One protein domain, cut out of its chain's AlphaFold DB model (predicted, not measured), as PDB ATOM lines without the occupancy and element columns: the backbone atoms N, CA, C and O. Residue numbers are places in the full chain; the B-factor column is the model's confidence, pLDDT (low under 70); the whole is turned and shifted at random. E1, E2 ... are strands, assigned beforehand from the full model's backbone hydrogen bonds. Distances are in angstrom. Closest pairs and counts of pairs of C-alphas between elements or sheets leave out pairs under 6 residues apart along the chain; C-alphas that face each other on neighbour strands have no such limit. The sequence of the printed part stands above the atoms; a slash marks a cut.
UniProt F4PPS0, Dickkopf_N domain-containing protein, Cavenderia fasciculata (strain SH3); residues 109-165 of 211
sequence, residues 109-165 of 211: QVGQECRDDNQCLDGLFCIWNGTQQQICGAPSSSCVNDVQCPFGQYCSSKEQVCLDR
ATOM      1  N   GLN A 109      19.450  -8.482 -31.221       73.56
ATOM      2  CA  GLN A 109      19.063  -8.578 -29.808       73.56
ATOM      3  C   GLN A 109      17.550  -8.774 -29.668       73.56
ATOM      4  O   GLN A 109      16.800  -8.607 -30.633       73.56
ATOM      5  N   VAL A 110      17.077  -9.083 -28.456       81.56
ATOM      6  CA  VAL A 110      15.638  -9.226 -28.192       81.56
ATOM      7  C   VAL A 110      14.864  -7.989 -28.659       81.56
ATOM      8  O   VAL A 110      15.200  -6.859 -28.308       81.56
ATOM      9  N   GLY A 111      13.816  -8.212 -29.455       79.31
ATOM     10  CA  GLY A 111      12.966  -7.164 -30.022       79.31
ATOM     11  C   GLY A 111      13.400  -6.645 -31.395       79.31
ATOM     12  O   GLY A 111      12.632  -5.915 -32.018       79.31
ATOM     13  N   GLN A 112      14.579  -7.020 -31.895       80.19
ATOM     14  CA  GLN A 112      15.012  -6.656 -33.247       80.19
ATOM     15  C   GLN A 112      14.431  -7.605 -34.293       80.19
ATOM     16  O   GLN A 112      14.243  -8.789 -34.026       80.19
ATOM     17  N   GLU A 113      14.140  -7.082 -35.484       84.75
ATOM     18  CA  GLU A 113      13.558  -7.861 -36.578       84.75
ATOM     19  C   GLU A 113      14.501  -8.968 -37.067       84.75
ATOM     20  O   GLU A 113      15.710  -8.776 -37.190       84.75
ATOM     21  N   CYS A 114      13.921 -10.110 -37.413       81.56
ATOM     22  CA  CYS A 114      14.624 -11.250 -37.986       81.56
ATOM     23  C   CYS A 114      13.735 -11.962 -39.015       81.56
ATOM     24  O   CYS A 114      12.550 -11.667 -39.160       81.56
ATOM     25  N   ARG A 115      14.323 -12.894 -39.758       81.12
ATOM     26  CA  ARG A 115      13.665 -13.808 -40.703       81.12
ATOM     27  C   ARG A 115      13.997 -15.272 -40.431       81.12
ATOM     28  O   ARG A 115      13.297 -16.148 -40.924       81.12
ATOM     29  N   ASP A 116      15.093 -15.518 -39.721       72.94
ATOM     30  CA  ASP A 116      15.634 -16.839 -39.415       72.94
ATOM     31  C   ASP A 116      16.420 -16.754 -38.095       72.94
ATOM     32  O   ASP A 116      16.911 -15.680 -37.734       72.94
ATOM     33  N   ASP A 117      16.529 -17.863 -37.366       71.81
ATOM     34  CA  ASP A 117      17.178 -17.935 -36.051       71.81
ATOM     35  C   ASP A 117      18.657 -17.536 -36.123       71.81
ATOM     36  O   ASP A 117      19.199 -16.946 -35.191       71.81
ATOM     37  N   ASN A 118      19.310 -17.783 -37.263       65.62
ATOM     38  CA  ASN A 118      20.711 -17.410 -37.479       65.62
ATOM     39  C   ASN A 118      20.961 -15.889 -37.519       65.62
ATOM     40  O   ASN A 118      22.117 -15.461 -37.554       65.62
ATOM     41  N   GLN A 119      19.895 -15.086 -37.523       71.69
ATOM     42  CA  GLN A 119      19.943 -13.628 -37.482       71.69
ATOM     43  C   GLN A 119      19.925 -13.077 -36.057       71.69
ATOM     44  O   GLN A 119      20.099 -11.874 -35.891       71.69
ATOM     45  N   CYS A 120      19.738 -13.924 -35.046       75.12
ATOM     46  CA  CYS A 120      19.649 -13.539 -33.644       75.12
ATOM     47  C   CYS A 120      20.913 -13.918 -32.867       75.12
ATOM     48  O   CYS A 120      21.643 -14.829 -33.262       75.12
ATOM     49  N   LEU A 121      21.194 -13.207 -31.768       72.38
ATOM     50  CA  LEU A 121      22.290 -13.573 -30.865       72.38
ATOM     51  C   LEU A 121      22.098 -14.983 -30.291       72.38
ATOM     52  O   LEU A 121      20.976 -15.472 -30.165       72.38
ATOM     53  N   ASP A 122      23.205 -15.621 -29.910       64.38
ATOM     54  CA  ASP A 122      23.183 -16.965 -29.330       64.38
ATOM     55  C   ASP A 122      22.234 -17.051 -28.121       64.38
ATOM     56  O   ASP A 122      22.232 -16.190 -27.238       64.38
ATOM     57  N   GLY A 123      21.395 -18.088 -28.099       65.31
ATOM     58  CA  GLY A 123      20.332 -18.254 -27.102       65.31
ATOM     59  C   GLY A 123      19.023 -17.498 -27.386       65.31
ATOM     60  O   GLY A 123      18.116 -17.557 -26.547       65.31
ATOM     61  N   LEU A 124      18.901 -16.829 -28.539       76.06
ATOM     62  CA  LEU A 124      17.666 -16.225 -29.047       76.06
ATOM     63  C   LEU A 124      17.143 -16.964 -30.284       76.06
ATOM     64  O   LEU A 124      17.904 -17.555 -31.043       76.06
ATOM     65  N   PHE A 125      15.833 -16.874 -30.500       82.88
ATOM     66  CA  PHE A 125      15.140 -17.454 -31.647       82.88
ATOM     67  C   PHE A 125      14.344 -16.384 -32.379       82.88
ATOM     68  O   PHE A 125      13.865 -15.424 -31.773       82.88
ATOM     69  N   CYS A 126      14.169 -16.570 -33.678       84.81
ATOM     70  CA  CYS A 126      13.348 -15.715 -34.500       84.81
ATOM     71  C   CYS A 126      11.870 -16.091 -34.335       84.81
ATOM     72  O   CYS A 126      11.343 -16.999 -34.979       84.81
ATOM     73  N   ILE A 127      11.188 -15.394 -33.427       86.69
ATOM     74  CA  ILE A 127       9.819 -15.690 -33.009       86.69
ATOM     75  C   ILE A 127       8.819 -14.662 -33.538       86.69
ATOM     76  O   ILE A 127       9.138 -13.515 -33.842       86.69
ATOM     77  N   TRP A 128       7.557 -15.070 -33.627       84.38
ATOM     78  CA  TRP A 128       6.471 -14.192 -34.046       84.38
ATOM     79  C   TRP A 128       5.968 -13.326 -32.882       84.38
ATOM     80  O   TRP A 128       5.462 -13.865 -31.902       84.38
ATOM     81  N   ASN A 129       6.019 -11.992 -33.012       79.06
ATOM     82  CA  ASN A 129       5.539 -11.059 -31.971       79.06
ATOM     83  C   ASN A 129       4.020 -10.774 -32.034       79.06
ATOM     84  O   ASN A 129       3.497  -9.882 -31.375       79.06
ATOM     85  N   GLY A 130       3.272 -11.465 -32.899       75.31
ATOM     86  CA  GLY A 130       1.832 -11.233 -33.072       75.31
ATOM     87  C   GLY A 130       1.462 -10.049 -33.980       75.31
ATOM     88  O   GLY A 130       0.332 -10.001 -34.458       75.31
ATOM     89  N   THR A 131       2.395  -9.144 -34.302       72.19
ATOM     90  CA  THR A 131       2.167  -7.904 -35.081       72.19
ATOM     91  C   THR A 131       2.748  -7.930 -36.503       72.19
ATOM     92  O   THR A 131       3.331  -6.959 -36.971       72.19
ATOM     93  N   GLN A 132       2.577  -9.039 -37.228       67.69
ATOM     94  CA  GLN A 132       3.085  -9.242 -38.601       67.69
ATOM     95  C   GLN A 132       4.615  -9.230 -38.788       67.69
ATOM     96  O   GLN A 132       5.080  -9.432 -39.910       67.69
ATOM     97  N   GLN A 133       5.398  -9.057 -37.726       77.44
ATOM     98  CA  GLN A 133       6.859  -9.072 -37.778       77.44
ATOM     99  C   GLN A 133       7.434 -10.192 -36.907       77.44
ATOM    100  O   GLN A 133       6.942 -10.474 -35.808       77.44
ATOM    101  N   GLN A 134       8.478 -10.836 -37.430       87.69
ATOM    102  CA  GLN A 134       9.320 -11.764 -36.685       87.69
ATOM    103  C   GLN A 134      10.431 -10.974 -35.993       87.69
ATOM    104  O   GLN A 134      11.031 -10.085 -36.601       87.69
ATOM    105  N   ILE A 135      10.681 -11.291 -34.727       87.50
ATOM    106  CA  ILE A 135      11.710 -10.651 -33.913       87.50
ATOM    107  C   ILE A 135      12.574 -11.696 -33.225       87.50
ATOM    108  O   ILE A 135      12.116 -12.798 -32.926       87.50
ATOM    109  N   CYS A 136      13.805 -11.328 -32.908       85.44
ATOM    110  CA  CYS A 136      14.619 -12.103 -31.995       85.44
ATOM    111  C   CYS A 136      13.980 -12.064 -30.607       85.44
ATOM    112  O   CYS A 136      13.652 -10.997 -30.085       85.44
ATOM    113  N   GLY A 137      13.777 -13.229 -30.008       83.50
ATOM    114  CA  GLY A 137      13.170 -13.368 -28.695       83.50
ATOM    115  C   GLY A 137      13.740 -14.552 -27.935       83.50
ATOM    116  O   GLY A 137      14.242 -15.515 -28.516       83.50
ATOM    117  N   ALA A 138      13.690 -14.460 -26.611       79.88
ATOM    118  CA  ALA A 138      14.128 -15.537 -25.743       79.88
ATOM    119  C   ALA A 138      13.086 -16.677 -25.731       79.88
ATOM    120  O   ALA A 138      11.884 -16.419 -25.832       79.88
ATOM    121  N   PRO A 139      13.515 -17.940 -25.558       67.62
ATOM    122  CA  PRO A 139      12.606 -19.085 -25.445       67.62
ATOM    123  C   PRO A 139      11.785 -19.080 -24.140       67.62
ATOM    124  O   PRO A 139      10.815 -19.826 -24.017       67.62
ATOM    125  N   SER A 140      12.173 -18.260 -23.159       71.44
ATOM    126  CA  SER A 140      11.518 -18.113 -21.857       71.44
ATOM    127  C   SER A 140      11.269 -16.647 -21.518       71.44
ATOM    128  O   SER A 140      12.001 -15.766 -21.955       71.44
ATOM    129  N   SER A 141      10.267 -16.393 -20.671       71.81
ATOM    130  CA  SER A 141      10.014 -15.063 -20.096       71.81
ATOM    131  C   SER A 141      11.041 -14.648 -19.032       71.81
ATOM    132  O   SER A 141      11.042 -13.498 -18.606       71.81
ATOM    133  N   SER A 142      11.879 -15.582 -18.575       80.75
ATOM    134  CA  SER A 142      13.032 -15.343 -17.703       80.75
ATOM    135  C   SER A 142      14.321 -15.240 -18.516       80.75
ATOM    136  O   SER A 142      14.457 -15.926 -19.531       80.75
ATOM    137  N   CYS A 143      15.278 -14.456 -18.033       80.38
ATOM    138  CA  CYS A 143      16.618 -14.352 -18.601       80.38
ATOM    139  C   CYS A 143      17.633 -15.110 -17.734       80.38
ATOM    140  O   CYS A 143      17.462 -15.232 -16.524       80.38
ATOM    141  N   VAL A 144      18.707 -15.579 -18.363       76.56
ATOM    142  CA  VAL A 144      19.875 -16.217 -17.737       76.56
ATOM    143  C   VAL A 144      21.118 -15.335 -17.892       76.56
ATOM    144  O   VAL A 144      22.037 -15.390 -17.078       76.56
ATOM    145  N   ASN A 145      21.158 -14.516 -18.944       72.06
ATOM    146  CA  ASN A 145      22.240 -13.583 -19.233       72.06
ATOM    147  C   ASN A 145      21.713 -12.342 -19.976       72.06
ATOM    148  O   ASN A 145      20.580 -12.316 -20.456       72.06
ATOM    149  N   ASP A 146      22.558 -11.318 -20.080       71.25
ATOM    150  CA  ASP A 146      22.215 -10.025 -20.683       71.25
ATOM    151  C   ASP A 146      21.837 -10.106 -22.168       71.25
ATOM    152  O   ASP A 146      21.093  -9.257 -22.650       71.25
ATOM    153  N   VAL A 147      22.312 -11.125 -22.892       68.75
ATOM    154  CA  VAL A 147      21.992 -11.338 -24.316       68.75
ATOM    155  C   VAL A 147      20.501 -11.620 -24.514       68.75
ATOM    156  O   VAL A 147      19.932 -11.293 -25.555       68.75
ATOM    157  N   GLN A 148      19.848 -12.176 -23.493       75.44
ATOM    158  CA  GLN A 148      18.415 -12.451 -23.490       75.44
ATOM    159  C   GLN A 148      17.554 -11.239 -23.137       75.44
ATOM    160  O   GLN A 148      16.334 -11.371 -23.040       75.44
ATOM    161  N   CYS A 149      18.166 -10.067 -22.963       74.62
ATOM    162  CA  CYS A 149      17.462  -8.839 -22.653       74.62
ATOM    163  C   CYS A 149      17.457  -7.856 -23.835       74.62
ATOM    164  O   CYS A 149      18.406  -7.816 -24.622       74.62
ATOM    165  N   PRO A 150      16.381  -7.060 -23.980       72.69
ATOM    166  CA  PRO A 150      16.332  -5.948 -24.921       72.69
ATOM    167  C   PRO A 150      17.492  -4.968 -24.739       72.69
ATOM    168  O   PRO A 150      18.078  -4.848 -23.659       72.69
ATOM    169  N   PHE A 151      17.779  -4.202 -25.791       67.88
ATOM    170  CA  PHE A 151      18.781  -3.142 -25.722       67.88
ATOM    171  C   PHE A 151      18.479  -2.172 -24.570       67.88
ATOM    172  O   PHE A 151      17.348  -1.717 -24.405       67.88
ATOM    173  N   GLY A 152      19.504  -1.842 -23.784       63.53
ATOM    174  CA  GLY A 152      19.348  -0.992 -22.605       63.53
ATOM    175  C   GLY A 152      18.846  -1.726 -21.361       63.53
ATOM    176  O   GLY A 152      18.675  -1.079 -20.337       63.53
ATOM    177  N   GLN A 153      18.677  -3.050 -21.403       74.38
ATOM    178  CA  GLN A 153      18.344  -3.880 -20.242       74.38
ATOM    179  C   GLN A 153      19.470  -4.872 -19.914       74.38
ATOM    180  O   GLN A 153      20.368  -5.114 -20.726       74.38
ATOM    181  N   TYR A 154      19.462  -5.412 -18.697       73.00
ATOM    182  CA  TYR A 154      20.389  -6.441 -18.220       73.00
ATOM    183  C   TYR A 154      19.626  -7.544 -17.491       73.00
ATOM    184  O   TYR A 154      18.505  -7.324 -17.028       73.00
ATOM    185  N   CYS A 155      20.233  -8.719 -17.368       76.06
ATOM    186  CA  CYS A 155      19.607  -9.826 -16.673       76.06
ATOM    187  C   CYS A 155      19.936  -9.813 -15.178       76.06
ATOM    188  O   CYS A 155      21.090  -9.970 -14.775       76.06
ATOM    189  N   SER A 156      18.912  -9.677 -14.334       75.06
ATOM    190  CA  SER A 156      19.075  -9.783 -12.884       75.06
ATOM    191  C   SER A 156      19.414 -11.218 -12.491       75.06
ATOM    192  O   SER A 156      18.582 -12.115 -12.604       75.06
ATOM    193  N   SER A 157      20.608 -11.445 -11.944       67.88
ATOM    194  CA  SER A 157      21.006 -12.769 -11.444       67.88
ATOM    195  C   SER A 157      20.117 -13.263 -10.296       67.88
ATOM    196  O   SER A 157      19.920 -14.469 -10.147       67.88
ATOM    197  N   LYS A 158      19.538 -12.344  -9.513       70.25
ATOM    198  CA  LYS A 158      18.673 -12.650  -8.366       70.25
ATOM    199  C   LYS A 158      17.239 -12.977  -8.775       70.25
ATOM    200  O   LYS A 158      16.650 -13.905  -8.230       70.25
ATOM    201  N   GLU A 159      16.680 -12.201  -9.696       75.88
ATOM    202  CA  GLU A 159      15.257 -12.279 -10.052       75.88
ATOM    203  C   GLU A 159      15.015 -12.991 -11.391       75.88
ATOM    204  O   GLU A 159      13.882 -13.354 -11.687       75.88
ATOM    205  N   GLN A 160      16.075 -13.237 -12.173       82.25
ATOM    206  CA  GLN A 160      16.040 -13.866 -13.502       82.25
ATOM    207  C   GLN A 160      15.091 -13.140 -14.474       82.25
ATOM    208  O   GLN A 160      14.438 -13.756 -15.318       82.25
ATOM    209  N   VAL A 161      15.010 -11.812 -14.350       81.94
ATOM    210  CA  VAL A 161      14.216 -10.913 -15.200       81.94
ATOM    211  C   VAL A 161      15.091  -9.811 -15.781       81.94
ATOM    212  O   VAL A 161      16.098  -9.421 -15.181       81.94
ATOM    213  N   CYS A 162      14.698  -9.307 -16.950       78.12
ATOM    214  CA  CYS A 162      15.358  -8.173 -17.580       78.12
ATOM    215  C   CYS A 162      14.947  -6.870 -16.894       78.12
ATOM    216  O   CYS A 162      13.759  -6.568 -16.792       78.12
ATOM    217  N   LEU A 163      15.935  -6.115 -16.421       72.62
ATOM    218  CA  LEU A 163      15.752  -4.822 -15.768       72.62
ATOM    219  C   LEU A 163      16.422  -3.723 -16.591       72.62
ATOM    220  O   LEU A 163      17.454  -3.958 -17.222       72.62
ATOM    221  N   ASP A 164      15.848  -2.520 -16.569       71.94
ATOM    222  CA  ASP A 164      16.425  -1.361 -17.249       71.94
ATOM    223  C   ASP A 164      17.805  -1.022 -16.676       71.94
ATOM    224  O   ASP A 164      18.023  -0.990 -15.460       71.94
ATOM    225  N   ARG A 165      18.757  -0.765 -17.571       68.12
ATOM    226  CA  ARG A 165      20.047  -0.183 -17.212       68.12
ATOM    227  C   ARG A 165      19.811   1.269 -16.826       68.12
ATOM    228  O   ARG A 165      19.018   1.968 -17.456       68.12
TER     229      ARG A 165
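What this domain is: This is residues 109 to 165 of the 211 residues of the protein "Dickkopf_N domain-containing protein" of Cavenderia fasciculata (strain SH3) (UniProt F4PPS0). This model has little regular structure: two small hairpins, E1 with E2 and E3 with E4, sit toward opposite ends of an elongated, mostly loop-built body. The printed part has 57 residues, no named helix and four strands, E1 to E4 along the chain, in two antiparallel sheets, E1 - E2 and E3 - E4. The class is all strand, with only 14 residues in named elements; the whole is compact, radius of gyration of the C-alphas 11.0 A, spans 33 by 21 by 18 A.

How they stand to each other: Past residues 109 to 124, find the hairpin of E1, residues 125 to 128, and E2, residues 134 to 137, antiparallel at 132 degrees; N 127 and O 135 are within hydrogen-bond range, 2.8 A. Next comes the hairpin of E3, residues 153 to 155, and E4, residues 162 to 164, antiparallel at 141 degrees, with N 154 and O 163 at 2.9 A. E1 and E2 are apart from E3 and E4.

Where its parts are: Find C-alpha 125 at (15.140, -17.454, -31.647), where E1 begins; it is 9.6 A long, E2 9.0 A, E3 7.0 A. E4, 6.9 A, ends at C-alpha 164, (16.425, -1.361, -17.249).

The domain as a whole: The C-alphas farthest apart, of Gln 132 and Lys 158, stand 34.2 A apart. The printed part has no cut; the E2 to E3 link is long, 15 residues. Ten residues, among them 151 to 152, have pLDDT under 70.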